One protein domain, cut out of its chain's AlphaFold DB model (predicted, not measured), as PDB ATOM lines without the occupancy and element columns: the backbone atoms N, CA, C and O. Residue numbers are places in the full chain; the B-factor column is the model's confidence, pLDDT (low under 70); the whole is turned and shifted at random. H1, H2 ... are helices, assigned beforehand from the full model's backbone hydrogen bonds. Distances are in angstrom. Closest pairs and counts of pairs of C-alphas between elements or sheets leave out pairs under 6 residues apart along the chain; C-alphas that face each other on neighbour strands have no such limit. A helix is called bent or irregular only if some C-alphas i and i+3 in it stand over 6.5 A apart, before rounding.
ATOM      1  N   SER A 108      -1.666 -16.621  -2.290       91.50
ATOM      2  CA  SER A 108      -1.066 -17.773  -1.612       91.50
ATOM      3  C   SER A 108      -1.225 -19.068  -2.419       91.50
ATOM      4  O   SER A 108      -2.109 -19.189  -3.273       91.50
ATOM      5  N   VAL A 109      -0.388 -20.064  -2.109       87.38
ATOM      6  CA  VAL A 109      -0.506 -21.421  -2.675       87.38
ATOM      7  C   VAL A 109      -1.872 -22.020  -2.330       87.38
ATOM      8  O   VAL A 109      -2.577 -22.468  -3.218       87.38
ATOM      9  N   GLU A 110      -2.311 -21.897  -1.075       88.19
ATOM     10  CA  GLU A 110      -3.636 -22.359  -0.636       88.19
ATOM     11  C   GLU A 110      -4.779 -21.728  -1.449       88.19
ATOM     12  O   GLU A 110      -5.721 -22.410  -1.854       88.19
ATOM     13  N   ARG A 111      -4.695 -20.420  -1.743       91.50
ATOM     14  CA  ARG A 111      -5.705 -19.755  -2.573       91.50
ATOM     15  C   ARG A 111      -5.636 -20.227  -4.022       91.50
ATOM     16  O   ARG A 111      -6.683 -20.440  -4.622       91.50
ATOM     17  N   THR A 112      -4.433 -20.402  -4.562       90.88
ATOM     18  CA  THR A 112      -4.201 -20.959  -5.905       90.88
ATOM     19  C   THR A 112      -4.869 -22.326  -6.049       90.88
ATOM     20  O   THR A 112      -5.668 -22.528  -6.960       90.88
ATOM     21  N   ASP A 113      -4.621 -23.224  -5.097       88.88
ATOM     22  CA  ASP A 113      -5.178 -24.576  -5.063       88.88
ATOM     23  C   ASP A 113      -6.708 -24.562  -4.958       88.88
ATOM     24  O   ASP A 113      -7.398 -25.275  -5.688       88.88
ATOM     25  N   ASN A 114      -7.266 -23.692  -4.110       90.00
ATOM     26  CA  ASN A 114      -8.714 -23.526  -3.990       90.00
ATOM     27  C   ASN A 114      -9.364 -23.074  -5.309       90.00
ATOM     28  O   ASN A 114     -10.434 -23.566  -5.671       90.00
ATOM     29  N   LEU A 115      -8.716 -22.157  -6.037       93.44
ATOM     30  CA  LEU A 115      -9.191 -21.698  -7.341       93.44
ATOM     31  C   LEU A 115      -9.073 -22.788  -8.413       93.44
ATOM     32  O   LEU A 115     -10.003 -22.938  -9.204       93.44
ATOM     33  N   LEU A 116      -8.003 -23.593  -8.411       91.69
ATOM     34  CA  LEU A 116      -7.871 -24.752  -9.305       91.69
ATOM     35  C   LEU A 116      -8.988 -25.772  -9.076       91.69
ATOM     36  O   LEU A 116      -9.675 -26.170 -10.021       91.69
ATOM     37  N   LEU A 117      -9.208 -26.151  -7.815       89.94
ATOM     38  CA  LEU A 117     -10.239 -27.115  -7.443       89.94
ATOM     39  C   LEU A 117     -11.634 -26.642  -7.862       89.94
ATOM     40  O   LEU A 117     -12.372 -27.404  -8.483       89.94
ATOM     41  N   ARG A 118     -11.992 -25.388  -7.564       91.50
ATOM     42  CA  ARG A 118     -13.338 -24.851  -7.833       91.50
ATOM     43  C   ARG A 118     -13.566 -24.423  -9.280       91.50
ATOM     44  O   ARG A 118     -14.707 -24.450  -9.729       91.50
ATOM     45  N   GLY A 119     -12.520 -23.970  -9.965       93.88
ATOM     46  CA  GLY A 119     -12.611 -23.426 -11.316       93.88
ATOM     47  C   GLY A 119     -12.429 -24.471 -12.411       93.88
ATOM     48  O   GLY A 119     -13.046 -24.337 -13.466       93.88
ATOM     49  N   PHE A 120     -11.596 -25.488 -12.186       93.94
ATOM     50  CA  PHE A 120     -11.131 -26.375 -13.257       93.94
ATOM     51  C   PHE A 120     -11.327 -27.863 -12.959       93.94
ATOM     52  O   PHE A 120     -11.637 -28.609 -13.879       93.94
ATOM     53  N   ILE A 121     -11.145 -28.317 -11.715       90.69
ATOM     54  CA  ILE A 121     -11.016 -29.758 -11.420       90.69
ATOM     55  C   ILE A 121     -12.319 -30.386 -10.938       90.69
ATOM     56  O   ILE A 121     -12.762 -31.384 -11.490       90.69
ATOM     57  N   LEU A 122     -12.914 -29.848  -9.874       87.06
ATOM     58  CA  LEU A 122     -14.100 -30.440  -9.254       87.06
ATOM     59  C   LEU A 122     -15.385 -29.939  -9.926       87.06
ATOM     60  O   LEU A 122     -16.389 -30.643  -9.954       87.06
ATOM     61  N   ARG A 123     -15.352 -28.712 -10.455       84.56
ATOM     62  CA  ARG A 123     -16.434 -28.080 -11.213       84.56
ATOM     63  C   ARG A 123     -15.857 -27.015 -12.143       84.56
ATOM     64  O   ARG A 123     -14.766 -26.504 -11.911       84.56
ATOM     65  N   LEU A 124     -16.615 -26.671 -13.181       91.50
ATOM     66  CA  LEU A 124     -16.345 -25.513 -14.027       91.50
ATOM     67  C   LEU A 124     -17.057 -24.274 -13.468       91.50
ATOM     68  O   LEU A 124     -18.273 -24.139 -13.613       91.50
ATOM     69  N   ASP A 125     -16.295 -23.383 -12.833       95.06
ATOM     70  CA  ASP A 125     -16.755 -22.066 -12.371       95.06
ATOM     71  C   ASP A 125     -15.988 -20.959 -13.121       95.06
ATOM     72  O   ASP A 125     -14.830 -20.686 -12.787       95.06
ATOM     73  N   PRO A 126     -16.610 -20.296 -14.117       95.94
ATOM     74  CA  PRO A 126     -15.954 -19.260 -14.915       95.94
ATOM     75  C   PRO A 126     -15.398 -18.090 -14.095       95.94
ATOM     76  O   PRO A 126     -14.355 -17.539 -14.444       95.94
ATOM     77  N   ALA A 127     -16.048 -17.717 -12.987       97.06
ATOM     78  CA  ALA A 127     -15.568 -16.626 -12.144       97.06
ATOM     79  C   ALA A 127     -14.277 -17.027 -11.419       97.06
ATOM     80  O   ALA A 127     -13.338 -16.236 -11.338       97.06
ATOM     81  N   LYS A 128     -14.194 -18.275 -10.943       97.00
ATOM     82  CA  LYS A 128     -12.978 -18.814 -10.312       97.00
ATOM     83  C   LYS A 128     -11.858 -19.058 -11.314       97.00
ATOM     84  O   LYS A 128     -10.699 -18.828 -10.979       97.00
ATOM     85  N   GLN A 129     -12.194 -19.465 -12.537       97.00
ATOM     86  CA  GLN A 129     -11.229 -19.575 -13.633       97.00
ATOM     87  C   GLN A 129     -10.591 -18.220 -13.943       97.00
ATOM     88  O   GLN A 129      -9.367 -18.123 -14.008       97.00
ATOM     89  N   GLN A 130     -11.405 -17.168 -14.074       97.25
ATOM     90  CA  GLN A 130     -10.894 -15.822 -14.319       97.25
ATOM     91  C   GLN A 130     -10.058 -15.314 -13.138       97.25
ATOM     92  O   GLN A 130      -8.942 -14.844 -13.336       97.25
ATOM     93  N   GLU A 131     -10.544 -15.493 -11.902       97.38
ATOM     94  CA  GLU A 131      -9.811 -15.111 -10.688       97.38
ATOM     95  C   GLU A 131      -8.432 -15.793 -10.618       97.38
ATOM     96  O   GLU A 131      -7.451 -15.159 -10.227       97.38
ATOM     97  N   PHE A 132      -8.335 -17.065 -11.024       95.94
ATOM     98  CA  PHE A 132      -7.060 -17.774 -11.127       95.94
ATOM     99  C   PHE A 132      -6.138 -17.100 -12.147       95.94
ATOM    100  O   PHE A 132      -5.017 -16.734 -11.799       95.94
ATOM    101  N   LEU A 133      -6.608 -16.893 -13.380       94.75
ATOM    102  CA  LEU A 133      -5.793 -16.360 -14.478       94.75
ATOM    103  C   LEU A 133      -5.308 -14.921 -14.222       94.75
ATOM    104  O   LEU A 133      -4.208 -14.560 -14.634       94.75
ATOM    105  N   ASP A 134      -6.076 -14.118 -13.486       95.31
ATOM    106  CA  ASP A 134      -5.693 -12.745 -13.126       95.31
ATOM    107  C   ASP A 134      -4.557 -12.687 -12.079       95.31
ATOM    108  O   ASP A 134      -3.796 -11.705 -11.993       95.31
ATOM    109  N   ASN A 135      -4.443 -13.738 -11.258       94.94
ATOM    110  CA  ASN A 135      -3.560 -13.787 -10.090       94.94
ATOM    111  C   ASN A 135      -2.383 -14.757 -10.225       94.94
ATOM    112  O   ASN A 135      -1.369 -14.578  -9.541       94.94
ATOM    113  N   VAL A 136      -2.499 -15.757 -11.092       92.69
ATOM    114  CA  VAL A 136      -1.504 -16.805 -11.308       92.69
ATOM    115  C   VAL A 136      -0.993 -16.673 -12.743       92.69
ATOM    116  O   VAL A 136      -1.701 -17.030 -13.682       92.69
ATOM    117  N   PRO A 137       0.206 -16.098 -12.940       91.69
ATOM    118  CA  PRO A 137       0.768 -15.960 -14.272       91.69
ATOM    119  C   PRO A 137       1.161 -17.330 -14.831       91.69
ATOM    120  O   PRO A 137       1.605 -18.207 -14.087       91.69
ATOM    121  N   PHE A 138       1.086 -17.475 -16.157       91.38
ATOM    122  CA  PHE A 138       1.674 -18.631 -16.830       91.38
ATOM    123  C   PHE A 138       3.176 -18.709 -16.489       91.38
ATOM    124  O   PHE A 138       3.858 -17.677 -16.545       91.38
ATOM    125  N   PRO A 139       3.700 -19.881 -16.079       87.75
ATOM    126  CA  PRO A 139       5.076 -19.991 -15.617       87.75
ATOM    127  C   PRO A 139       6.084 -19.652 -16.713       87.75
ATOM    128  O   PRO A 139       5.831 -19.796 -17.910       87.75
ATOM    129  N   ALA A 140       7.265 -19.218 -16.277       88.44
ATOM    130  CA  ALA A 140       8.386 -18.995 -17.173       88.44
ATOM    131  C   ALA A 140       8.771 -20.301 -17.881       88.44
ATOM    132  O   ALA A 140       8.939 -21.345 -17.251       88.44
ATOM    133  N   LEU A 141       8.928 -20.224 -19.198       90.56
ATOM    134  CA  LEU A 141       9.257 -21.367 -20.037       90.56
ATOM    135  C   LEU A 141      10.765 -21.460 -20.254       90.56
ATOM    136  O   LEU A 141      11.439 -20.444 -20.437       90.56
ATOM    137  N   SER A 142      11.289 -22.684 -20.293       90.19
ATOM    138  CA  SER A 142      12.599 -22.929 -20.897       90.19
ATOM    139  C   SER A 142      12.551 -22.574 -22.394       90.19
ATOM    140  O   SER A 142      11.462 -22.556 -22.984       90.19
ATOM    141  N   PRO A 143      13.697 -22.315 -23.048       91.19
ATOM    142  CA  PRO A 143      13.738 -22.125 -24.499       91.19
ATOM    143  C   PRO A 143      13.038 -23.245 -25.286       91.19
ATOM    144  O   PRO A 143      12.332 -22.970 -26.257       91.19
ATOM    145  N   VAL A 144      13.178 -24.497 -24.841       89.81
ATOM    146  CA  VAL A 144      12.521 -25.657 -25.456       89.81
ATOM    147  C   VAL A 144      11.001 -25.594 -25.291       89.81
ATOM    148  O   VAL A 144      10.281 -25.711 -26.284       89.81
ATOM    149  N   HIS A 145      10.500 -25.333 -24.078       92.19
ATOM    150  CA  HIS A 145       9.053 -25.251 -23.842       92.19
ATOM    151  C   HIS A 145       8.434 -24.055 -24.574       92.19
ATOM    152  O   HIS A 145       7.352 -24.178 -25.143       92.19
ATOM    153  N   ALA A 146       9.136 -22.919 -24.638       93.69
ATOM    154  CA  ALA A 146       8.707 -21.760 -25.419       93.69
ATOM    155  C   ALA A 146       8.552 -22.104 -26.908       93.69
ATOM    156  O   ALA A 146       7.585 -21.682 -27.538       93.69
ATOM    157  N   GLY A 147       9.452 -22.930 -27.453       94.06
ATOM    158  CA  GLY A 147       9.331 -23.457 -28.811       94.06
ATOM    159  C   GLY A 147       8.082 -24.320 -29.018       94.06
ATOM    160  O   GLY A 147       7.434 -24.213 -30.057       94.06
ATOM    161  N   TYR A 148       7.702 -25.141 -28.032       94.31
ATOM    162  CA  TYR A 148       6.476 -25.947 -28.108       94.31
ATOM    163  C   TYR A 148       5.220 -25.073 -28.108       94.31
ATOM    164  O   TYR A 148       4.343 -25.274 -28.946       94.31
ATOM    165  N   ILE A 149       5.155 -24.086 -27.210       95.81
ATOM    166  CA  ILE A 149       4.030 -23.145 -27.130       95.81
ATOM    167  C   ILE A 149       3.904 -22.339 -28.428       95.81
ATOM    168  O   ILE A 149       2.832 -22.319 -29.030       95.81
ATOM    169  N   ALA A 150       5.009 -21.787 -28.938       96.44
ATOM    170  CA  ALA A 150       5.008 -21.040 -30.194       96.44
ATOM    171  C   ALA A 150       4.539 -21.892 -31.391       96.44
ATOM    172  O   ALA A 150       3.824 -21.395 -32.265       96.44
ATOM    173  N   ALA A 151       4.903 -23.180 -31.428       96.44
ATOM    174  CA  ALA A 151       4.438 -24.104 -32.459       96.44
ATOM    175  C   ALA A 151       2.924 -24.365 -32.368       96.44
ATOM    176  O   ALA A 151       2.260 -24.408 -33.403       96.44
ATOM    177  N   LEU A 152       2.361 -24.502 -31.160       96.75
ATOM    178  CA  LEU A 152       0.911 -24.650 -30.966       96.75
ATOM    179  C   LEU A 152       0.133 -23.436 -31.485       96.75
ATOM    180  O   LEU A 152      -0.892 -23.605 -32.149       96.75
ATOM    181  N   GLU A 153       0.641 -22.235 -31.228       95.00
ATOM    182  CA  GLU A 153      -0.004 -20.984 -31.627       95.00
ATOM    183  C   GLU A 153       0.115 -20.740 -33.137       95.00
ATOM    184  O   GLU A 153      -0.889 -20.546 -33.821       95.00
ATOM    185  N   ASN A 154       1.335 -20.811 -33.678       95.31
ATOM    186  CA  ASN A 154       1.656 -20.252 -34.996       95.31
ATOM    187  C   ASN A 154       2.296 -21.245 -35.979       95.31
ATOM    188  O   ASN A 154       2.554 -20.881 -37.126       95.31
ATOM    189  N   GLY A 155       2.582 -22.476 -35.554       95.38
ATOM    190  CA  GLY A 155       3.293 -23.458 -36.375       95.38
ATOM    191  C   GLY A 155       2.440 -24.122 -37.460       95.38
ATOM    192  O   GLY A 155       1.207 -24.046 -37.464       95.38
ATOM    193  N   THR A 156       3.103 -24.840 -38.368       96.50
ATOM    194  CA  THR A 156       2.436 -25.757 -39.308       96.50
ATOM    195  C   THR A 156       1.805 -26.943 -38.577       96.50
ATOM    196  O   THR A 156       2.105 -27.216 -37.411       96.50
ATOM    197  N   GLU A 157       0.948 -27.711 -39.254       96.00
ATOM    198  CA  GLU A 157       0.365 -28.922 -38.662       96.00
ATOM    199  C   GLU A 157       1.453 -29.921 -38.219       96.00
ATOM    200  O   GLU A 157       1.363 -30.504 -37.138       96.00
ATOM    201  N   GLU A 158       2.534 -30.073 -38.986       95.00
ATOM    202  CA  GLU A 158       3.663 -30.933 -38.623       95.00
ATOM    203  C   GLU A 158       4.433 -30.416 -37.405       95.00
ATOM    204  O   GLU A 158       4.896 -31.217 -36.589       95.00
ATOM    205  N   GLU A 159       4.592 -29.099 -37.275       95.62
ATOM    206  CA  GLU A 159       5.222 -28.473 -36.109       95.62
ATOM    207  C   GLU A 159       4.374 -28.663 -34.856       95.62
ATOM    208  O   GLU A 159       4.901 -29.092 -33.827       95.62
ATOM    209  N   LYS A 160       3.057 -28.465 -34.969       97.50
ATOM    210  CA  LYS A 160       2.089 -28.734 -33.901       97.50
ATOM    211  C   LYS A 160       2.122 -30.194 -33.477       97.50
ATOM    212  O   LYS A 160       2.242 -30.473 -32.291       97.50
ATOM    213  N   ILE A 161       2.107 -31.137 -34.423       95.12
ATOM    214  CA  ILE A 161       2.213 -32.574 -34.125       95.12
ATOM    215  C   ILE A 161       3.489 -32.870 -33.338       95.12
ATOM    216  O   ILE A 161       3.441 -33.596 -32.346       95.12
ATOM    217  N   ARG A 162       4.636 -32.321 -33.764       92.00
ATOM    218  CA  ARG A 162       5.898 -32.517 -33.041       92.00
ATOM    219  C   ARG A 162       5.809 -31.947 -31.628       92.00
ATOM    220  O   ARG A 162       6.131 -32.669 -30.692       92.00
ATOM    221  N   ALA A 163       5.343 -30.710 -31.467       94.19
ATOM    222  CA  ALA A 163       5.214 -30.059 -30.164       94.19
ATOM    223  C   ALA A 163       4.283 -30.828 -29.215       94.19
ATOM    224  O   ALA A 163       4.662 -31.119 -28.085       94.19
ATOM    225  N   VAL A 164       3.105 -31.237 -29.691       95.19
ATOM    226  CA  VAL A 164       2.122 -32.005 -28.912       95.19
ATOM    227  C   VAL A 164       2.693 -33.345 -28.452       95.19
ATOM    228  O   VAL A 164       2.530 -33.709 -27.291       95.19
ATOM    229  N   LYS A 165       3.424 -34.054 -29.321       91.06
ATOM    230  CA  LYS A 165       4.112 -35.296 -28.939       91.06
ATOM    231  C   LYS A 165       5.176 -35.078 -27.867       91.06
ATOM    232  O   LYS A 165       5.311 -35.914 -26.981       91.06
ATOM    233  N   ARG A 166       5.918 -33.964 -27.930       89.75
ATOM    234  CA  ARG A 166       6.894 -33.620 -26.883       89.75
ATOM    235  C   ARG A 166       6.207 -33.331 -25.556       89.75
ATOM    236  O   ARG A 166       6.612 -33.892 -24.548       89.75
ATOM    237  N   ILE A 167       5.129 -32.551 -25.580       92.38
ATOM    238  CA  ILE A 167       4.312 -32.260 -24.394       92.38
ATOM    239  C   ILE A 167       3.753 -33.552 -23.785       92.38
ATOM    240  O   ILE A 167       3.801 -33.722 -22.572       92.38
ATOM    241  N   GLU A 168       3.258 -34.483 -24.602       91.69
ATOM    242  CA  GLU A 168       2.760 -35.782 -24.133       91.69
ATOM    243  C   GLU A 168       3.872 -36.640 -23.504       91.69
ATOM    244  O   GLU A 168       3.692 -37.175 -22.408       91.69
ATOM    245  N   SER A 169       5.040 -36.729 -24.150       85.31
ATOM    246  CA  SER A 169       6.207 -37.462 -23.632       85.31
ATOM    247  C   SER A 169       6.693 -36.880 -22.301       85.31
ATOM    248  O   SER A 169       6.933 -37.601 -21.327       85.31
ATOM    249  N   GLU A 170       6.768 -35.553 -22.222       86.88
ATOM    250  CA  GLU A 170       7.147 -34.833 -21.012       86.88
ATOM    251  C   GLU A 170       6.127 -35.044 -19.892       86.88
ATOM    252  O   GLU A 170       6.503 -35.411 -18.777       86.88
ATOM    253  N   ALA A 171       4.834 -34.940 -20.207       87.19
ATOM    254  CA  ALA A 171       3.762 -35.165 -19.249       87.19
ATOM    255  C   ALA A 171       3.833 -36.563 -18.611       87.19
ATOM    256  O   ALA A 171       3.605 -36.692 -17.413       87.19
ATOM    257  N   ARG A 172       4.199 -37.595 -19.383       81.62
ATOM    258  CA  ARG A 172       4.348 -38.975 -18.884       81.62
ATOM    259  C   ARG A 172       5.620 -39.228 -18.078       81.62
ATOM    260  O   ARG A 172       5.652 -40.175 -17.298       81.62
ATOM    261  N   SER A 173       6.682 -38.461 -18.321       73.81
ATOM    262  CA  SER A 173       7.996 -38.694 -17.701       73.81
ATOM    263  C   SER A 173       8.199 -37.877 -16.428       73.81
ATOM    264  O   SER A 173       8.857 -38.334 -15.494       73.81
ATOM    265  N   GLN A 174       7.594 -36.693 -16.345       72.62
ATOM    266  CA  GLN A 174       7.719 -35.847 -15.169       72.62
ATOM    267  C   GLN A 174       6.735 -36.254 -14.072       72.62
ATOM    268  O   GLN A 174       5.520 -36.158 -14.212       72.62
ATOM    269  N   THR A 175       7.283 -36.592 -12.908       62.62
ATOM    270  CA  THR A 175       6.507 -36.805 -11.676       62.62
ATOM    271  C   THR A 175       6.386 -35.533 -10.832       62.62
ATOM    272  O   THR A 175       5.927 -35.605  -9.691       62.62
ATOM    273  N   ARG A 176       6.811 -34.364 -11.350       55.66
ATOM    274  CA  ARG A 176       6.808 -33.090 -10.611       55.66
ATOM    275  C   ARG A 176       5.381 -32.677 -10.248       55.66
ATOM    276  O   ARG A 176       4.472 -32.673 -11.069       55.66
ATOM    277  N   ARG A 177       5.202 -32.365  -8.961       55.69
ATOM    278  CA  ARG A 177       3.912 -32.434  -8.258       55.69
ATOM    279  C   ARG A 177       3.202 -31.087  -8.052       55.69
ATOM    280  O   ARG A 177       2.352 -31.012  -7.175       55.69
ATOM    281  N   ARG A 178       3.565 -30.012  -8.760       57.12
ATOM    282  CA  ARG A 178       3.150 -28.640  -8.396       57.12
ATOM    283  C   ARG A 178       2.625 -27.812  -9.576       57.12
ATOM    284  O   ARG A 178       3.015 -28.026 -10.720       57.12
ATOM    285  N   ALA A 179       1.755 -26.849  -9.253       55.84
ATOM    286  CA  ALA A 179       1.099 -25.911 -10.176       55.84
ATOM    287  C   ALA A 179       2.043 -24.871 -10.820       55.84
ATOM    288  O   ALA A 179       1.616 -24.073 -11.648       55.84
ATOM    289  N   ASP A 180       3.320 -24.857 -10.433       63.94
ATOM    290  CA  ASP A 180       4.367 -24.026 -11.035       63.94
ATOM    291  C   ASP A 180       4.917 -24.612 -12.346       63.94
ATOM    292  O   ASP A 180       5.632 -23.925 -13.076       63.94
ATOM    293  N   SER A 181       4.562 -25.858 -12.678       80.44
ATOM    294  CA  SER A 181       4.826 -26.440 -13.992       80.44
ATOM    295  C   SER A 181       3.863 -25.894 -15.045       80.44
ATOM    296  O   SER A 181       2.656 -25.807 -14.817       80.44
ATOM    297  N   TYR A 182       4.369 -25.606 -16.248       88.38
ATOM    298  CA  TYR A 182       3.518 -25.216 -17.378       88.38
ATOM    299  C   TYR A 182       2.548 -26.340 -17.784       88.38
ATOM    300  O   TYR A 182       1.451 -26.049 -18.258       88.38
ATOM    301  N   LEU A 183       2.917 -27.604 -17.529       89.56
ATOM    302  CA  LEU A 183       2.061 -28.780 -17.725       89.56
ATOM    303  C   LEU A 183       0.859 -28.790 -16.775       89.56
ATOM    304  O   LEU A 183      -0.189 -29.325 -17.120       89.56
ATOM    305  N   ALA A 184       1.000 -28.184 -15.595       87.69
ATOM    306  CA  ALA A 184      -0.046 -28.099 -14.580       87.69
ATOM    307  C   ALA A 184      -0.839 -26.779 -14.645       87.69
ATOM    308  O   ALA A 184      -1.724 -26.553 -13.819       87.69
ATOM    309  N   HIS A 185      -0.536 -25.894 -15.603       92.56
ATOM    310  CA  HIS A 185      -1.200 -24.600 -15.722       92.56
ATOM    311  C   HIS A 185      -2.382 -24.659 -16.716       92.56
ATOM    312  O   HIS A 185      -2.184 -25.045 -17.874       92.56
ATOM    313  N   PRO A 186      -3.590 -24.172 -16.352       94.56
ATOM    314  CA  PRO A 186      -4.783 -24.191 -17.215       94.56
ATOM    315  C   PRO A 186      -4.609 -23.548 -18.604       94.56
ATOM    316  O   PRO A 186      -5.348 -23.840 -19.549       94.56
ATOM    317  N   HIS A 187      -3.640 -22.650 -18.754       95.00
ATOM    318  CA  HIS A 187      -3.327 -22.016 -20.035       95.00
ATOM    319  C   HIS A 187      -2.825 -23.015 -21.094       95.00
ATOM    320  O   HIS A 187      -3.278 -22.935 -22.231       95.00
ATOM    321  N   LEU A 188      -1.999 -24.010 -20.735       95.69
ATOM    322  CA  LEU A 188      -1.556 -25.040 -21.691       95.69
ATOM    323  C   LEU A 188      -2.747 -25.816 -22.269       95.69
ATOM    324  O   LEU A 188      -2.819 -26.055 -23.471       95.69
ATOM    325  N   ILE A 189      -3.701 -26.179 -21.410       96.31
ATOM    326  CA  ILE A 189      -4.928 -26.864 -21.829       96.31
ATOM    327  C   ILE A 189      -5.757 -25.966 -22.746       96.31
ATOM    328  O   ILE A 189      -6.288 -26.450 -23.738       96.31
ATOM    329  N   SER A 190      -5.810 -24.662 -22.466       96.75
ATOM    330  CA  SER A 190      -6.507 -23.697 -23.329       96.75
ATOM    331  C   SER A 190      -5.900 -23.691 -24.736       96.75
ATOM    332  O   SER A 190      -6.632 -23.876 -25.697       96.75
ATOM    333  N   LEU A 191      -4.569 -23.642 -24.855       97.31
ATOM    334  CA  LEU A 191      -3.880 -23.710 -26.151       97.31
ATOM    335  C   LEU A 191      -4.189 -25.005 -26.921       97.31
ATOM    336  O   LEU A 191      -4.458 -24.971 -28.120       97.31
ATOM    337  N   LEU A 192      -4.169 -26.158 -26.244       98.00
ATOM    338  CA  LEU A 192      -4.484 -27.450 -26.866       98.00
ATOM    339  C   LEU A 192      -5.949 -27.527 -27.329       98.00
ATOM    340  O   LEU A 192      -6.224 -28.021 -28.425       98.00
ATOM    341  N   LEU A 193      -6.885 -27.027 -26.517       97.69
ATOM    342  CA  LEU A 193      -8.307 -26.963 -26.862       97.69
ATOM    343  C   LEU A 193      -8.575 -25.972 -27.999       97.69
ATOM    344  O   LEU A 193      -9.363 -26.284 -28.892       97.69
ATOM    345  N   ASP A 194      -7.881 -24.836 -28.028       97.25
ATOM    346  CA  ASP A 194      -7.967 -23.866 -29.117       97.25
ATOM    347  C   ASP A 194      -7.501 -24.494 -30.433       97.25
ATOM    348  O   ASP A 194      -8.167 -24.345 -31.458       97.25
ATOM    349  N   VAL A 195      -6.417 -25.282 -30.425       97.31
ATOM    350  CA  VAL A 195      -5.990 -26.016 -31.628       97.31
ATOM    351  C   VAL A 195      -7.073 -26.997 -32.093       97.31
ATOM    352  O   VAL A 195      -7.331 -27.071 -33.293       97.31
ATOM    353  N   LEU A 196      -7.748 -27.712 -31.182       96.56
ATOM    354  CA  LEU A 196      -8.868 -28.600 -31.534       96.56
ATOM    355  C   LEU A 196     -10.076 -27.844 -32.100       96.56
ATOM    356  O   LEU A 196     -10.703 -28.327 -33.045       96.56
ATOM    357  N   ALA A 197     -10.390 -26.664 -31.560       94.94
ATOM    358  CA  ALA A 197     -11.515 -25.842 -32.005       94.94
ATOM    359  C   ALA A 197     -11.391 -25.415 -33.480       94.94
ATOM    360  O   ALA A 197     -12.402 -25.247 -34.161       94.94
ATOM    361  N   HIS A 198     -10.163 -25.329 -34.001       93.88
ATOM    362  CA  HIS A 198      -9.879 -25.048 -35.413       93.88
ATOM    363  C   HIS A 198      -9.994 -26.277 -36.337       93.88
ATOM    364  O   HIS A 198      -9.642 -26.186 -37.510       93.88
ATOM    365  N   GLN A 199     -10.503 -27.411 -35.838       88.81
ATOM    366  CA  GLN A 199     -10.745 -28.645 -36.599       88.81
ATOM    367  C   GLN A 199      -9.502 -29.146 -37.364       88.81
ATOM    368  O   GLN A 199      -9.514 -29.233 -38.593       88.81
ATOM    369  N   PRO A 200      -8.416 -29.489 -36.650       92.56
ATOM    370  CA  PRO A 200      -7.165 -29.891 -37.278       92.56
ATOM    371  C   PRO A 200      -7.295 -31.243 -37.994       92.56
ATOM    372  O   PRO A 200      -8.246 -32.003 -37.768       92.56
ATOM    373  N   GLY A 201      -6.295 -31.589 -38.810       96.19
ATOM    374  CA  GLY A 201      -6.215 -32.913 -39.422       96.19
ATOM    375  C   GLY A 201      -6.293 -34.049 -38.391       96.19
ATOM    376  O   GLY A 201      -5.878 -33.915 -37.236       96.19
ATOM    377  N   GLU A 202      -6.800 -35.217 -38.813       96.69
ATOM    378  CA  GLU A 202      -7.047 -36.366 -37.920       96.69
ATOM    379  C   GLU A 202      -5.794 -36.788 -37.129       96.69
ATOM    380  O   GLU A 202      -5.909 -37.295 -36.014       96.69
ATOM    381  N   LYS A 203      -4.594 -36.608 -37.693       97.00
ATOM    382  CA  LYS A 203      -3.347 -36.933 -36.994       97.00
ATOM    383  C   LYS A 203      -3.122 -35.983 -35.821       97.00
ATOM    384  O   LYS A 203      -2.994 -36.457 -34.701       97.00
ATOM    385  N   LEU A 204      -3.122 -34.672 -36.063       97.75
ATOM    386  CA  LEU A 204      -2.931 -33.675 -35.010       97.75
ATOM    387  C   LEU A 204      -4.022 -33.767 -33.935       97.75
ATOM    388  O   LEU A 204      -3.697 -33.758 -32.753       97.75
ATOM    389  N   HIS A 205      -5.286 -33.952 -34.325       98.19
ATOM    390  CA  HIS A 205      -6.381 -34.156 -33.373       98.19
ATOM    391  C   HIS A 205      -6.078 -35.326 -32.421       98.19
ATOM    392  O   HIS A 205      -6.128 -35.164 -31.203       98.19
ATOM    393  N   LEU A 206      -5.709 -36.496 -32.953       98.06
ATOM    394  CA  LEU A 206      -5.422 -37.664 -32.121       98.06
ATOM    395  C   LEU A 206      -4.238 -37.435 -31.167       98.06
ATOM    396  O   LEU A 206      -4.322 -37.823 -30.005       98.06
ATOM    397  N   GLU A 207      -3.164 -36.798 -31.637       97.44
ATOM    398  CA  GLU A 207      -2.014 -36.479 -30.780       97.44
ATOM    399  C   GLU A 207      -2.410 -35.516 -29.651       97.44
ATOM    400  O   GLU A 207      -1.979 -35.700 -28.514       97.44
ATOM    401  N   ILE A 208      -3.284 -34.535 -29.919       98.31
ATOM    402  CA  ILE A 208      -3.773 -33.623 -28.875       98.31
ATOM    403  C   ILE A 208      -4.587 -34.384 -27.827       98.31
ATOM    404  O   ILE A 208      -4.419 -34.132 -26.639       98.31
ATOM    405  N   LEU A 209      -5.422 -35.351 -28.226       98.38
ATOM    406  CA  LEU A 209      -6.160 -36.179 -27.263       98.38
ATOM    407  C   LEU A 209      -5.218 -36.986 -26.361       98.38
ATOM    408  O   LEU A 209      -5.491 -37.115 -25.167       98.38
ATOM    409  N   TYR A 210      -4.108 -37.506 -26.898       96.31
ATOM    410  CA  TYR A 210      -3.100 -38.184 -26.081       96.31
ATOM    411  C   TYR A 210      -2.383 -37.220 -25.134       96.31
ATOM    412  O   TYR A 210      -2.251 -37.537 -23.953       96.31
ATOM    413  N   ALA A 211      -2.002 -36.029 -25.603       96.12
ATOM    414  CA  ALA A 211      -1.395 -35.013 -24.748       96.12
ATOM    415  C   ALA A 211      -2.343 -34.568 -23.627       96.12
ATOM    416  O   ALA A 211      -1.948 -34.577 -22.465       96.12
ATOM    417  N   LEU A 212      -3.606 -34.257 -23.942       97.12
ATOM    418  CA  LEU A 212      -4.619 -33.885 -22.950       97.12
ATOM    419  C   LEU A 212      -4.825 -34.997 -21.920       97.12
ATOM    420  O   LEU A 212      -4.872 -34.712 -20.727       97.12
ATOM    421  N   ARG A 213      -4.895 -36.260 -22.358       93.75
ATOM    422  CA  ARG A 213      -4.977 -37.416 -21.459       93.75
ATOM    423  C   ARG A 213      -3.783 -37.457 -20.504       93.75
ATOM    424  O   ARG A 213      -3.990 -37.571 -19.304       93.75
ATOM    425  N   SER A 214      -2.554 -37.392 -21.018       90.69
ATOM    426  CA  SER A 214      -1.342 -37.478 -20.192       90.69
ATOM    427  C   SER A 214      -1.186 -36.287 -19.251       90.69
ATOM    428  O   SER A 214      -0.765 -36.463 -18.111       90.69
ATOM    429  N   VAL A 215      -1.577 -35.089 -19.687       92.19
ATOM    430  CA  VAL A 215      -1.647 -33.905 -18.823       92.19
ATOM    431  C   VAL A 215      -2.696 -34.099 -17.724       92.19
ATOM    432  O   VAL A 215      -2.394 -33.835 -16.565       92.19
ATOM    433  N   CYS A 216      -3.888 -34.615 -18.039       90.25
ATOM    434  CA  CYS A 216      -4.932 -34.860 -17.037       90.25
ATOM    435  C   CYS A 216      -4.537 -35.921 -16.002       90.25
ATOM    436  O   CYS A 216      -4.843 -35.761 -14.825       90.25
ATOM    437  N   ASP A 217      -3.842 -36.971 -16.433       86.44
ATOM    438  CA  ASP A 217      -3.329 -38.041 -15.570       86.44
ATOM    439  C   ASP A 217      -2.266 -37.512 -14.588       86.44
ATOM    440  O   ASP A 217      -2.371 -37.656 -13.368       86.44
ATOM    441  N   TRP A 218      -1.254 -36.818 -15.121       80.94
ATOM    442  CA  TRP A 218      -0.020 -36.537 -14.386       80.94
ATOM    443  C   TRP A 218       0.151 -35.102 -13.910       80.94
ATOM    444  O   TRP A 218       1.080 -34.874 -13.125       80.94
ATOM    445  N   HIS A 219      -0.691 -34.144 -14.331       86.56
ATOM    446  CA  HIS A 219      -0.454 -32.705 -14.089       86.56
ATOM    447  C   HIS A 219      -1.679 -31.861 -13.726       86.56
ATOM    448  O   HIS A 219      -1.588 -31.069 -12.792       86.56
ATOM    449  N   LEU A 220      -2.796 -31.969 -14.444       89.19
ATOM    450  CA  LEU A 220      -3.991 -31.167 -14.172       89.19
ATOM    451  C   LEU A 220      -5.248 -31.834 -14.756       89.19
ATOM    452  O   LEU A 220      -5.467 -31.732 -15.966       89.19
ATOM    453  N   PRO A 221      -6.109 -32.463 -13.932       89.56
ATOM    454  CA  PRO A 221      -7.360 -33.083 -14.380       89.56
ATOM    455  C   PRO A 221      -8.453 -32.034 -14.667       89.56
ATOM    456  O   PRO A 221      -9.466 -31.952 -13.975       89.56
ATOM    457  N   ASP A 222      -8.225 -31.188 -15.671       93.38
ATOM    458  CA  ASP A 222      -9.096 -30.065 -16.033       93.38
ATOM    459  C   ASP A 222     -10.376 -30.537 -16.738       93.38
ATOM    460  O   ASP A 222     -10.348 -31.079 -17.847       93.38
ATOM    461  N   LEU A 223     -11.528 -30.271 -16.124       94.25
ATOM    462  CA  LEU A 223     -12.842 -30.621 -16.658       94.25
ATOM    463  C   LEU A 223     -13.164 -29.935 -17.987       94.25
ATOM    464  O   LEU A 223     -14.049 -30.410 -18.700       94.25
ATOM    465  N   ARG A 224     -12.462 -28.864 -18.380       96.56
ATOM    466  CA  ARG A 224     -12.661 -28.240 -19.700       96.56
ATOM    467  C   ARG A 224     -12.300 -29.194 -20.842       96.56
ATOM    468  O   ARG A 224     -12.864 -29.078 -21.926       96.56
ATOM    469  N   CYS A 225     -11.445 -30.190 -20.595       96.81
ATOM    470  CA  CYS A 225     -11.104 -31.239 -21.563       96.81
ATOM    471  C   CYS A 225     -12.273 -32.187 -21.880       96.81
ATOM    472  O   CYS A 225     -12.250 -32.887 -22.894       96.81
ATOM    473  N   ARG A 226     -13.298 -32.233 -21.018       96.06
ATOM    474  CA  ARG A 226     -14.381 -33.223 -21.065       96.06
ATOM    475  C   ARG A 226     -15.117 -33.248 -22.402       96.06
ATOM    476  O   ARG A 226     -15.325 -34.324 -22.961       96.06
ATOM    477  N   GLU A 227     -15.464 -32.081 -22.940       96.62
ATOM    478  CA  GLU A 227     -16.200 -31.995 -24.207       96.62
ATOM    479  C   GLU A 227     -15.381 -32.508 -25.396       96.62
ATOM    480  O   GLU A 227     -15.915 -33.222 -26.246       96.62
ATOM    481  N   ALA A 228     -14.071 -32.234 -25.428       97.75
ATOM    482  CA  ALA A 228     -13.185 -32.769 -26.460       97.75
ATOM    483  C   ALA A 228     -13.154 -34.307 -26.425       97.75
ATOM    484  O   ALA A 228     -13.261 -34.963 -27.465       97.75
ATOM    485  N   PHE A 229     -13.091 -34.902 -25.228       98.31
ATOM    486  CA  PHE A 229     -13.166 -36.356 -25.088       98.31
ATOM    487  C   PHE A 229     -14.537 -36.908 -25.502       98.31
ATOM    488  O   PHE A 229     -14.592 -37.898 -26.232       98.31
ATOM    489  N   TYR A 230     -15.648 -36.266 -25.131       97.94
ATOM    490  CA  TYR A 230     -16.981 -36.713 -25.559       97.94
ATOM    491  C   TYR A 230     -17.183 -36.683 -27.065       97.94
ATOM    492  O   TYR A 230     -17.734 -37.634 -27.621       97.94
ATOM    493  N   GLN A 231     -16.702 -35.644 -27.742       97.06
ATOM    494  CA  GLN A 231     -16.733 -35.602 -29.201       97.06
ATOM    495  C   GLN A 231     -15.955 -36.788 -29.790       97.06
ATOM    496  O   GLN A 231     -16.461 -37.502 -30.660       97.06
ATOM    497  N   ALA A 232     -14.771 -37.079 -29.249       97.94
ATOM    498  CA  ALA A 232     -13.932 -38.185 -29.693       97.94
ATOM    499  C   ALA A 232     -14.522 -39.590 -29.432       97.94
ATOM    500  O   ALA A 232     -14.215 -40.507 -30.201       97.94
ATOM    501  N   LEU A 233     -15.416 -39.778 -28.446       98.19
ATOM    502  CA  LEU A 233     -16.122 -41.057 -28.220       98.19
ATOM    503  C   LEU A 233     -16.983 -41.491 -29.416       98.19
ATOM    504  O   LEU A 233     -17.199 -42.684 -29.619       98.19
ATOM    505  N   THR A 234     -17.451 -40.547 -30.233       96.38
ATOM    506  CA  THR A 234     -18.286 -40.840 -31.413       96.38
ATOM    507  C   THR A 234     -17.480 -41.008 -32.702       96.38
ATOM    508  O   THR A 234     -18.030 -41.317 -33.760       96.38
ATOM    509  N   HIS A 235     -16.158 -40.837 -32.642       97.62
ATOM    510  CA  HIS A 235     -15.313 -40.848 -33.826       97.62
ATOM    511  C   HIS A 235     -15.243 -42.237 -34.480       97.62
ATOM    512  O   HIS A 235     -15.196 -43.260 -33.800       97.62
ATOM    513  N   LYS A 236     -15.140 -42.303 -35.817       96.81
ATOM    514  CA  LYS A 236     -15.107 -43.572 -36.581       96.81
ATOM    515  C   LYS A 236     -13.907 -44.472 -36.244       96.81
ATOM    516  O   LYS A 236     -14.021 -45.700 -36.276       96.81
ATOM    517  N   LYS A 237     -12.754 -43.888 -35.892       97.88
ATOM    518  CA  LYS A 237     -11.513 -44.622 -35.577       97.88
ATOM    519  C   LYS A 237     -11.436 -44.992 -34.096       97.88
ATOM    520  O   LYS A 237     -11.560 -44.122 -33.243       97.88
ATOM    521  N   ALA A 238     -11.107 -46.253 -33.813       98.00
ATOM    522  CA  ALA A 238     -10.990 -46.776 -32.450       98.00
ATOM    523  C   ALA A 238      -9.950 -46.036 -31.591       98.00
ATOM    524  O   ALA A 238     -10.183 -45.855 -30.403       98.00
ATOM    525  N   ALA A 239      -8.846 -45.564 -32.182       97.81
ATOM    526  CA  ALA A 239      -7.800 -44.838 -31.455       97.81
ATOM    527  C   ALA A 239      -8.318 -43.565 -30.760       97.81
ATOM    528  O   ALA A 239      -7.934 -43.291 -29.632       97.81
ATOM    529  N   PHE A 240      -9.241 -42.835 -31.394       98.56
ATOM    530  CA  PHE A 240      -9.851 -41.634 -30.815       98.56
ATOM    531  C   PHE A 240     -10.733 -41.981 -29.621       98.56
ATOM    532  O   PHE A 240     -10.599 -41.389 -28.557       98.56
ATOM    533  N   ARG A 241     -11.595 -42.989 -29.787       98.44
ATOM    534  CA  ARG A 241     -12.488 -43.458 -28.723       98.44
ATOM    535  C   ARG A 241     -11.693 -44.004 -27.539       98.44
ATOM    536  O   ARG A 241     -12.009 -43.708 -26.397       98.44
ATOM    537  N   TYR A 242     -10.618 -44.741 -27.816       97.75
ATOM    538  CA  TYR A 242      -9.691 -45.234 -26.801       97.75
ATOM    539  C   TYR A 242      -8.998 -44.089 -26.048       97.75
ATOM    540  O   TYR A 242      -9.000 -44.084 -24.820       97.75
ATOM    541  N   ALA A 243      -8.447 -43.100 -26.764       97.00
ATOM    542  CA  ALA A 243      -7.822 -41.929 -26.149       97.00
ATOM    543  C   ALA A 243      -8.817 -41.155 -25.269       97.00
ATOM    544  O   ALA A 243      -8.484 -40.804 -24.140       97.00
ATOM    545  N   ALA A 244     -10.049 -40.972 -25.748       97.94
ATOM    546  CA  ALA A 244     -11.120 -40.298 -25.025       97.94
ATOM    547  C   ALA A 244     -11.532 -41.009 -23.730       97.94
ATOM    548  O   ALA A 244     -11.648 -40.356 -22.699       97.94
ATOM    549  N   LEU A 245     -11.713 -42.335 -23.754       97.38
ATOM    550  CA  LEU A 245     -12.081 -43.108 -22.560       97.38
ATOM    551  C   LEU A 245     -11.028 -42.978 -21.452       97.38
ATOM    552  O   LEU A 245     -11.372 -42.739 -20.298       97.38
ATOM    553  N   TYR A 246      -9.744 -43.067 -21.803       92.81
ATOM    554  CA  TYR A 246      -8.679 -42.832 -20.829       92.81
ATOM    555  C   TYR A 246      -8.536 -41.359 -20.438       92.81
ATOM    556  O   TYR A 246      -8.122 -41.084 -19.325       92.81
ATOM    557  N   GLY A 247      -8.869 -40.406 -21.309       93.56
ATOM    558  CA  GLY A 247      -8.934 -38.994 -20.929       93.56
ATOM    559  C   GLY A 247      -9.988 -38.738 -19.851       93.56
ATOM    560  O   GLY A 247      -9.695 -38.122 -18.832       93.56
ATOM    561  N   LEU A 248     -11.193 -39.287 -20.039       94.31
ATOM    562  CA  LEU A 248     -12.312 -39.177 -19.094       94.31
ATOM    563  C   LEU A 248     -12.028 -39.835 -17.742       94.31
ATOM    564  O   LEU A 248     -12.468 -39.319 -16.720       94.31
ATOM    565  N   LEU A 249     -11.272 -40.936 -17.729       89.50
ATOM    566  CA  LEU A 249     -10.858 -41.635 -16.508       89.50
ATOM    567  C   LEU A 249     -10.201 -40.699 -15.484       89.50
ATOM    568  O   LEU A 249     -10.483 -40.788 -14.285       89.50
ATOM    569  N   PHE A 250      -9.347 -39.796 -15.966       87.19
ATOM    570  CA  PHE A 250      -8.550 -38.910 -15.121       87.19
ATOM    571  C   PHE A 250      -9.284 -37.634 -14.711       87.19
ATOM    572  O   PHE A 250      -8.813 -36.918 -13.832       87.19
ATOM    573  N   LEU A 251     -10.450 -37.357 -15.292       89.00
ATOM    574  CA  LEU A 251     -11.283 -36.234 -14.878       89.00
ATOM    575  C   LEU A 251     -12.047 -36.549 -13.593       89.00
ATOM    576  O   LEU A 251     -12.250 -37.711 -13.237       89.00
ATOM    577  N   TYR A 252     -12.487 -35.509 -12.884       83.50
ATOM    578  CA  TYR A 252     -13.236 -35.686 -11.641       83.50
ATOM    579  C   TYR A 252     -14.547 -36.452 -11.839       83.50
ATOM    580  O   TYR A 252     -14.850 -37.366 -11.075       83.50
ATOM    581  N   GLU A 253     -15.276 -36.116 -12.899       85.12
ATOM    582  CA  GLU A 253     -16.579 -36.683 -13.228       85.12
ATOM    583  C   GLU A 253     -16.738 -36.880 -14.740       85.12
ATOM    584  O   GLU A 253     -16.140 -36.162 -15.552       85.12
ATOM    585  N   PHE A 254     -17.599 -37.826 -15.119       89.88
ATOM    586  CA  PHE A 254     -18.048 -38.008 -16.492       89.88
ATOM    587  C   PHE A 254     -19.501 -38.513 -16.552       89.88
ATOM    588  O   PHE A 254     -19.996 -39.157 -15.638       89.88
ATOM    589  N   ASP A 255     -20.183 -38.231 -17.659       92.12
ATOM    590  CA  ASP A 255     -21.506 -38.733 -17.999       92.12
ATOM    591  C   ASP A 255     -21.441 -40.201 -18.450       92.12
ATOM    592  O   ASP A 255     -20.977 -40.540 -19.546       92.12
ATOM    593  N   VAL A 256     -21.937 -41.070 -17.578       92.44
ATOM    594  CA  VAL A 256     -22.043 -42.519 -17.761       92.44
ATOM    595  C   VAL A 256     -22.837 -42.893 -19.011       92.44
ATOM    596  O   VAL A 256     -22.473 -43.845 -19.709       92.44
ATOM    597  N   GLU A 257     -23.892 -42.147 -19.341       95.44
ATOM    598  CA  GLU A 257     -24.751 -42.450 -20.489       95.44
ATOM    599  C   GLU A 257     -24.013 -42.247 -21.814       95.44
ATOM    600  O   GLU A 257     -24.289 -42.943 -22.792       95.44
ATOM    601  N   LYS A 258     -23.005 -41.366 -21.847       96.50
ATOM    602  CA  LYS A 258     -22.127 -41.208 -23.016       96.50
ATOM    603  C   LYS A 258     -21.132 -42.357 -23.176       96.50
ATOM    604  O   LYS A 258     -20.684 -42.609 -24.292       96.50
ATOM    605  N   VAL A 259     -20.790 -43.057 -22.093       96.69
ATOM    606  CA  VAL A 259     -19.801 -44.148 -22.092       96.69
ATOM    607  C   VAL A 259     -20.451 -45.515 -22.318       96.69
ATOM    608  O   VAL A 259     -19.888 -46.345 -23.031       96.69
ATOM    609  N   LYS A 260     -21.653 -45.755 -21.779       96.44
ATOM    610  CA  LYS A 260     -22.386 -47.032 -21.897       96.44
ATOM    611  C   LYS A 260     -22.433 -47.629 -23.315       96.44
ATOM    612  O   LYS A 260     -22.176 -48.828 -23.437       96.44
ATOM    613  N   PRO A 261     -22.679 -46.862 -24.398       97.56
ATOM    614  CA  PRO A 261     -22.711 -47.422 -25.751       97.56
ATOM    615  C   PRO A 261     -21.394 -48.089 -26.184       97.56
ATOM    616  O   PRO A 261     -21.403 -48.996 -27.018       97.56
ATOM    617  N   LEU A 262     -20.259 -47.680 -25.607       98.06
ATOM    618  CA  LEU A 262     -18.927 -48.173 -25.961       98.06
ATOM    619  C   LEU A 262     -18.647 -49.579 -25.403       98.06
ATOM    620  O   LEU A 262     -17.730 -50.244 -25.883       98.06
ATOM    621  N   LEU A 263     -19.475 -50.094 -24.483       97.56
ATOM    622  CA  LEU A 263     -19.447 -51.506 -24.068       97.56
ATOM    623  C   LEU A 263     -19.707 -52.467 -25.240       97.56
ATOM    624  O   LEU A 263     -19.286 -53.622 -25.217       97.56
ATOM    625  N   HIS A 264     -20.359 -51.980 -26.297       97.69
ATOM    626  CA  HIS A 264     -20.654 -52.735 -27.514       97.69
ATOM    627  C   HIS A 264     -19.815 -52.280 -28.718       97.69
ATOM    628  O   HIS A 264     -20.149 -52.591 -29.863       97.69
ATOM    629  N   ASP A 265     -18.714 -51.554 -28.490       98.25
ATOM    630  CA  ASP A 265     -17.825 -51.103 -29.562       98.25
ATOM    631  C   ASP A 265     -17.268 -52.282 -30.375       98.25
ATOM    632  O   ASP A 265     -17.006 -53.356 -29.838       98.25
ATOM    633  N   LYS A 266     -17.016 -52.099 -31.674       96.81
ATOM    634  CA  LYS A 266     -16.418 -53.142 -32.528       96.81
ATOM    635  C   LYS A 266     -14.997 -53.512 -32.081       96.81
ATOM    636  O   LYS A 266     -14.606 -54.677 -32.164       96.81
ATOM    637  N   ALA A 267     -14.224 -52.544 -31.594       97.88
ATOM    638  CA  ALA A 267     -12.851 -52.743 -31.156       97.88
ATOM    639  C   ALA A 267     -12.794 -53.239 -29.704       97.88
ATOM    640  O   ALA A 267     -13.263 -52.572 -28.787       97.88
ATOM    641  N   LYS A 268     -12.139 -54.389 -29.486       97.75
ATOM    642  CA  LYS A 268     -11.976 -54.995 -28.153       97.75
ATOM    643  C   LYS A 268     -11.343 -54.034 -27.138       97.75
ATOM    644  O   LYS A 268     -11.892 -53.870 -26.060       97.75
ATOM    645  N   ALA A 269     -10.266 -53.346 -27.521       97.19
ATOM    646  CA  ALA A 269      -9.575 -52.399 -26.643       97.19
ATOM    647  C   ALA A 269     -10.464 -51.223 -26.191       97.19
ATOM    648  O   ALA A 269     -10.276 -50.698 -25.098       97.19
ATOM    649  N   VAL A 270     -11.433 -50.806 -27.018       98.38
ATOM    650  CA  VAL A 270     -12.388 -49.744 -26.659       98.38
ATOM    651  C   VAL A 270     -13.419 -50.274 -25.663       98.38
ATOM    652  O   VAL A 270     -13.687 -49.601 -24.674       98.38
ATOM    653  N   ARG A 271     -13.929 -51.497 -25.866       98.31
ATOM    654  CA  ARG A 271     -14.833 -52.146 -24.902       98.31
ATOM    655  C   ARG A 271     -14.174 -52.316 -23.536       98.31
ATOM    656  O   ARG A 271     -14.752 -51.916 -22.536       98.31
ATOM    657  N   GLU A 272     -12.946 -52.833 -23.501       97.62
ATOM    658  CA  GLU A 272     -12.184 -53.027 -22.257       97.62
ATOM    659  C   GLU A 272     -11.913 -51.698 -21.536       97.62
ATOM    660  O   GLU A 272     -12.046 -51.620 -20.317       97.62
ATOM    661  N   ALA A 273     -11.589 -50.635 -22.280       96.19
ATOM    662  CA  ALA A 273     -11.413 -49.301 -21.710       96.19
ATOM    663  C   ALA A 273     -12.727 -48.726 -21.149       96.19
ATOM    664  O   ALA A 273     -12.711 -48.114 -20.085       96.19
ATOM    665  N   ALA A 274     -13.860 -48.946 -21.825       97.19
ATOM    666  CA  ALA A 274     -15.172 -48.500 -21.358       97.19
ATOM    667  C   ALA A 274     -15.624 -49.270 -20.110       97.19
ATOM    668  O   ALA A 274     -16.083 -48.659 -19.149       97.19
ATOM    669  N   GLU A 275     -15.439 -50.594 -20.090       95.81
ATOM    670  CA  GLU A 275     -15.681 -51.417 -18.901       95.81
ATOM    671  C   GLU A 275     -14.833 -50.952 -17.719       95.81
ATOM    672  O   GLU A 275     -15.344 -50.843 -16.607       95.81
ATOM    673  N   TYR A 276     -13.547 -50.678 -17.950       92.50
ATOM    674  CA  TYR A 276     -12.662 -50.180 -16.907       92.50
ATOM    675  C   TYR A 276     -13.134 -48.822 -16.382       92.50
ATOM    676  O   TYR A 276     -13.318 -48.695 -15.177       92.50
ATOM    677  N   LEU A 277     -13.412 -47.856 -17.263       92.12
ATOM    678  CA  LEU A 277     -13.904 -46.529 -16.885       92.12
ATOM    679  C   LEU A 277     -15.199 -46.602 -16.062       92.12
ATOM    680  O   LEU A 277     -15.295 -45.967 -15.019       92.12
ATOM    681  N   LEU A 278     -16.170 -47.417 -16.480       91.25
ATOM    682  CA  LEU A 278     -17.443 -47.572 -15.766       91.25
ATOM    683  C   LEU A 278     -17.297 -48.261 -14.404       91.25
ATOM    684  O   LEU A 278     -18.095 -48.011 -13.511       91.25
ATOM    685  N   ARG A 279     -16.274 -49.101 -14.194       87.69
ATOM    686  CA  ARG A 279     -15.964 -49.620 -12.847       87.69
ATOM    687  C   ARG A 279     -15.416 -48.536 -11.918       87.69
ATOM    688  O   ARG A 279     -15.518 -48.698 -10.707       87.69
ATOM    689  N   GLN A 280     -14.849 -47.470 -12.482       80.75
ATOM    690  CA  GLN A 280     -14.343 -46.304 -11.753       80.75
ATOM    691  C   GLN A 280     -15.411 -45.213 -11.555       80.75
ATOM    692  O   GLN A 280     -15.113 -44.183 -10.958       80.75
ATOM    693  N   ASP A 281     -16.651 -45.435 -12.011       73.31
ATOM    694  CA  ASP A 281     -17.830 -44.590 -11.747       73.31
ATOM    695  C   ASP A 281     -18.356 -44.768 -10.309       73.31
ATOM    696  O   ASP A 281     -19.546 -44.926 -10.045       73.31
ATOM    697  N   GLN A 282     -17.446 -44.839  -9.343       61.31
ATOM    698  CA  GLN A 282     -17.795 -44.729  -7.935       61.31
ATOM    699  C   GLN A 282     -17.508 -43.299  -7.489       61.31
ATOM    700  O   GLN A 282     -16.621 -42.652  -8.060       61.31
ATOM    701  N   PRO A 283     -18.227 -42.777  -6.476       54.62
ATOM    702  CA  PRO A 283     -17.849 -41.516  -5.869       54.62
ATOM    703  C   PRO A 283     -16.374 -41.626  -5.503       54.62
ATOM    704  O   PRO A 283     -15.958 -42.582  -4.842       54.62
ATOM    705  N   LYS A 284     -15.565 -40.698  -6.012       56.84
ATOM    706  CA  LYS A 284     -14.119 -40.686  -5.793       56.84
ATOM    707  C   LYS A 284     -13.857 -40.185  -4.375       56.84
ATOM    708  O   LYS A 284     -13.303 -39.112  -4.146       56.84
ATOM    709  N   ASP A 285     -14.369 -40.937  -3.409       44.34
ATOM    710  CA  ASP A 285     -14.381 -40.649  -1.979       44.34
ATOM    711  C   ASP A 285     -12.989 -40.823  -1.374       44.34
ATOM    712  O   ASP A 285     -12.731 -40.379  -0.257       44.34
ATOM    713  N   LYS A 286     -12.062 -41.402  -2.143       46.00
ATOM    714  CA  LYS A 286     -10.642 -41.464  -1.831       46.00
ATOM    715  C   LYS A 286      -9.876 -40.529  -2.756       46.00
ATOM    716  O   LYS A 286      -9.897 -40.685  -3.975       46.00
ATOM    717  N   ALA A 287      -9.171 -39.571  -2.159       47.50
ATOM    718  CA  ALA A 287      -8.252 -38.670  -2.851       47.50
ATOM    719  C   ALA A 287      -7.081 -39.404  -3.539       47.50
ATOM    720  O   ALA A 287      -6.346 -38.789  -4.300       47.50
ATOM    721  N   GLU A 288      -6.917 -40.708  -3.294       46.28
ATOM    722  CA  GLU A 288      -5.842 -41.540  -3.843       46.28
ATOM    723  C   GLU A 288      -6.039 -41.901  -5.331       46.28
ATOM    724  O   GLU A 288      -5.046 -42.104  -6.027       46.28
ATOM    725  N   ASP A 289      -7.278 -41.923  -5.846       50.59
ATOM    726  CA  ASP A 289      -7.584 -42.465  -7.189       50.59
ATOM    727  C   ASP A 289      -7.605 -41.411  -8.319       50.59
ATOM    728  O   ASP A 289      -7.614 -41.743  -9.504       50.59
ATOM    729  N   ILE A 290      -7.572 -40.122  -7.972       56.44
ATOM    730  CA  ILE A 290      -7.262 -39.017  -8.892       56.44
ATOM    731  C   ILE A 290      -6.101 -38.257  -8.279       56.44
ATOM    732  O   ILE A 290      -5.967 -38.212  -7.067       56.44
ATOM    733  N   PHE A 291      -5.331 -37.554  -9.101       59.59
ATOM    734  CA  PHE A 291      -4.423 -36.454  -8.762       59.59
ATOM    735  C   PHE A 291      -4.800 -35.535  -7.567       59.59
ATOM    736  O   PHE A 291      -3.964 -34.783  -7.075       59.59
ATOM    737  N   LEU A 292      -6.041 -35.583  -7.081       61.69
ATOM    738  CA  LEU A 292      -6.511 -34.959  -5.850       61.69
ATOM    739  C   LEU A 292      -5.594 -35.155  -4.635       61.69
ATOM    740  O   LEU A 292      -5.522 -34.234  -3.833       61.69
ATOM    741  N   TRP A 293      -4.818 -36.240  -4.545       61.59
ATOM    742  CA  TRP A 293      -3.779 -36.419  -3.517       61.59
ATOM    743  C   TRP A 293      -2.741 -35.279  -3.450       61.59
ATOM    744  O   TRP A 293      -2.007 -35.168  -2.467       61.59
ATOM    745  N   ARG A 294      -2.628 -34.442  -4.495       68.12
ATOM    746  CA  ARG A 294      -1.765 -33.245  -4.499       68.12
ATOM    747  C   ARG A 294      -2.368 -32.054  -3.760       68.12
ATOM    748  O   ARG A 294      -1.632 -31.125  -3.441       68.12
ATOM    749  N   PHE A 295      -3.670 -32.073  -3.515       75.81
ATOM    750  CA  PHE A 295      -4.393 -31.024  -2.816       75.81
ATOM    751  C   PHE A 295      -4.725 -31.475  -1.393       75.81
ATOM    752  O   PHE A 295      -4.825 -32.665  -1.112       75.81
ATOM    753  N   ASP A 296      -4.894 -30.519  -0.481       75.12
ATOM    754  CA  ASP A 296      -5.277 -30.826   0.898       75.12
ATOM    755  C   ASP A 296      -6.679 -31.463   0.935       75.12
ATOM    756  O   ASP A 296      -7.665 -30.845   0.517       75.12
ATOM    757  N   ASP A 297      -6.777 -32.676   1.485       73.94
ATOM    758  CA  ASP A 297      -8.037 -33.392   1.706       73.94
ATOM    759  C   ASP A 297      -9.068 -32.533   2.444       73.94
ATOM    760  O   ASP A 297     -10.264 -32.610   2.160       73.94
ATOM    761  N   LYS A 298      -8.635 -31.676   3.377       79.44
ATOM    762  CA  LYS A 298      -9.534 -30.750   4.077       79.44
ATOM    763  C   LYS A 298     -10.143 -29.737   3.121       79.44
ATOM    764  O   LYS A 298     -11.334 -29.457   3.228       79.44
ATOM    765  N   ALA A 299      -9.354 -29.208   2.187       78.62
ATOM    766  CA  ALA A 299      -9.835 -28.256   1.194       78.62
ATOM    767  C   ALA A 299     -10.819 -28.926   0.226       78.62
ATOM    768  O   ALA A 299     -11.888 -28.374  -0.035       78.62
ATOM    769  N   ILE A 300     -10.502 -30.135  -0.250       80.19
ATOM    770  CA  ILE A 300     -11.397 -30.918  -1.115       80.19
ATOM    771  C   ILE A 300     -12.717 -31.214  -0.393       80.19
ATOM    772  O   ILE A 300     -13.794 -30.959  -0.933       80.19
ATOM    773  N   ASN A 301     -12.649 -31.725   0.838       81.06
ATOM    774  CA  ASN A 301     -13.833 -32.097   1.607       81.06
ATOM    775  C   ASN A 301     -14.682 -30.879   1.986       81.06
ATOM    776  O   ASN A 301     -15.901 -30.952   1.882       81.06
ATOM    777  N   ALA A 302     -14.073 -29.743   2.336       82.81
ATOM    778  CA  ALA A 302     -14.812 -28.507   2.590       82.81
ATOM    779  C   ALA A 302     -15.618 -28.063   1.358       82.81
ATOM    780  O   ALA A 302     -16.804 -27.769   1.476       82.81
ATOM    781  N   ILE A 303     -15.006 -28.095   0.167       83.38
ATOM    782  CA  ILE A 303     -15.693 -27.765  -1.093       83.38
ATOM    783  C   ILE A 303     -16.860 -28.730  -1.349       83.38
ATOM    784  O   ILE A 303     -17.947 -28.300  -1.729       83.38
ATOM    785  N   ARG A 304     -16.658 -30.032  -1.114       79.25
ATOM    786  CA  ARG A 304     -17.706 -31.050  -1.283       79.25
ATOM    787  C   ARG A 304     -18.885 -30.838  -0.337       79.25
ATOM    788  O   ARG A 304     -20.029 -30.920  -0.777       79.25
ATOM    789  N   GLU A 305     -18.620 -30.580   0.939       80.81
ATOM    790  CA  GLU A 305     -19.671 -30.361   1.938       80.81
ATOM    791  C   GLU A 305     -20.460 -29.075   1.666       80.81
ATOM    792  O   GLU A 305     -21.686 -29.091   1.749       80.81
ATOM    793  N   GLU A 306     -19.795 -27.992   1.251       80.19
ATOM    794  CA  GLU A 306     -20.479 -26.774   0.793       80.19
ATOM    795  C   GLU A 306     -21.461 -27.066  -0.349       80.19
ATOM    796  O   GLU A 306     -22.564 -26.522  -0.383       80.19
ATOM    797  N   TRP A 307     -21.084 -27.932  -1.289       77.75
ATOM    798  CA  TRP A 307     -21.939 -28.266  -2.426       77.75
ATOM    799  C   TRP A 307     -23.115 -29.152  -2.056       77.75
ATOM    800  O   TRP A 307     -24.211 -28.895  -2.541       77.75
ATOM    801  N   LYS A 308     -22.919 -30.127  -1.161       75.81
ATOM    802  CA  LYS A 308     -24.023 -30.941  -0.627       75.81
ATOM    803  C   LYS A 308     -25.084 -30.090   0.070       75.81
ATOM    804  O   LYS A 308     -26.243 -30.471   0.083       75.81
TER     805      LYS A 308
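This is residues 108 to 308 of the 311 residues of an uncharacterized protein of Eikenella corrodens ATCC 23834 (UniProt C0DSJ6). Four helical hairpins, H3 with H4, H5 with H6, H7 with H8 and H9 with H10, are stacked one on the next as a short solenoid: H3, H5, H7 and H9 make one row, and H4, H6, H8 and H10 the other. At one end of these helices' length sits a further hairpin, H1 with H2, and the last helices, H11 and H12, lie at that same end. You have 201 residues with twelve named helices, H1 to H12 in order along the printed part, and no named strand; the class is all helix. The whole is compact, with a radius of gyration of the C-alphas of 16.7 A, and rounded, spanning 47 by 42 by 29 A.

Find C-alpha 109 at (-0.506, -21.421, -2.675); there H1 begins, residues 109 to 121, 16.0 A long. H2 follows at residues 126 to 135 and H3 at 143 to 154. H4, residues 157 to 173, runs 24.4 A. Look for H5 at residues 186 to 197, beginning at C-alpha 186 at (-4.783, -24.191, -17.215). H6, residues 202 to 218, runs 24.6 A. Then come H7 at 223 to 233, H8 at 238 to 249, which is 16.8 A long, H9 at 256 to 264, and H10 at 268 to 279, which is 16.7 A long. H11 has four residues, 291 to 294, and H12, residues 297 to 308, ends at C-alpha 308 at (-24.023, -30.941, -0.627). H1, H7 and H9 are irregular, but only just: C-alphas 118 and 121 are 6.51 A apart, 224 and 227 6.9 A, 258 and 261 6.8 A.

Start at H7, the hub, which touches five helices. H5, H6, H7 and H8 form a bundle, helices packed together, that is up and down, each running against the one before. H7 and H8 are a hairpin at a shallow tilt of 28 degrees, with Leu 233 and Arg 241 closest, their C-alphas 4.4 A apart. H5 touches H7 the same way at 29 degrees, the closest C-alphas being those of Leu 193 and Cys 225, 7.4 A. H6 touches H8 the same way at 23 degrees, with C-alphas 213 and 247 closest at 4.3 A. Look also for H4, which touches H6 the same way at a shallow tilt of 22 degrees: the C-alphas of Glu 168 and Ala 211 are the closest, 4.3 A apart. H3 touches H5 with residues 149 to 153 alone, C-alphas 152 and 191 being closest at 6.9 A. H8 touches H10 at 14 degrees, closest at C-alphas 242 and 270, 5.3 A, and H7 touches H9, closest at C-alphas 230 and 258, 7.3 A. H1 and H2 are a hairpin, with C-alphas 119 and 129 closest at 4.7 A. H1 and H12 only just touch, with 3 pairs of C-alphas within 8 A, the closest being 114 and 299 at 7.1 A. H11 touches no helix; H2 and H12 are apart. Every O i to N i+4 pair is within hydrogen-bond range in H2, H3, H4, H5, H6, H8, H10 and H12, against 8 of 9 in H1, 5 of 7 in H7 and 1 of 5 in H9, where 4 of 6 O i to N i+3 pairs are; H11 is too short for an i+4 pair.

The C-alphas of Ser 108 and Lys 266 are the two farthest apart, 49.4 A. The printed part has no cut. The long links are H4 to H5, with 12 residues, and H10 to H11, with 11. The mean pLDDT of the printed part is 88.8; look for values under 70 at residues 175 to 180 and 282 to 294.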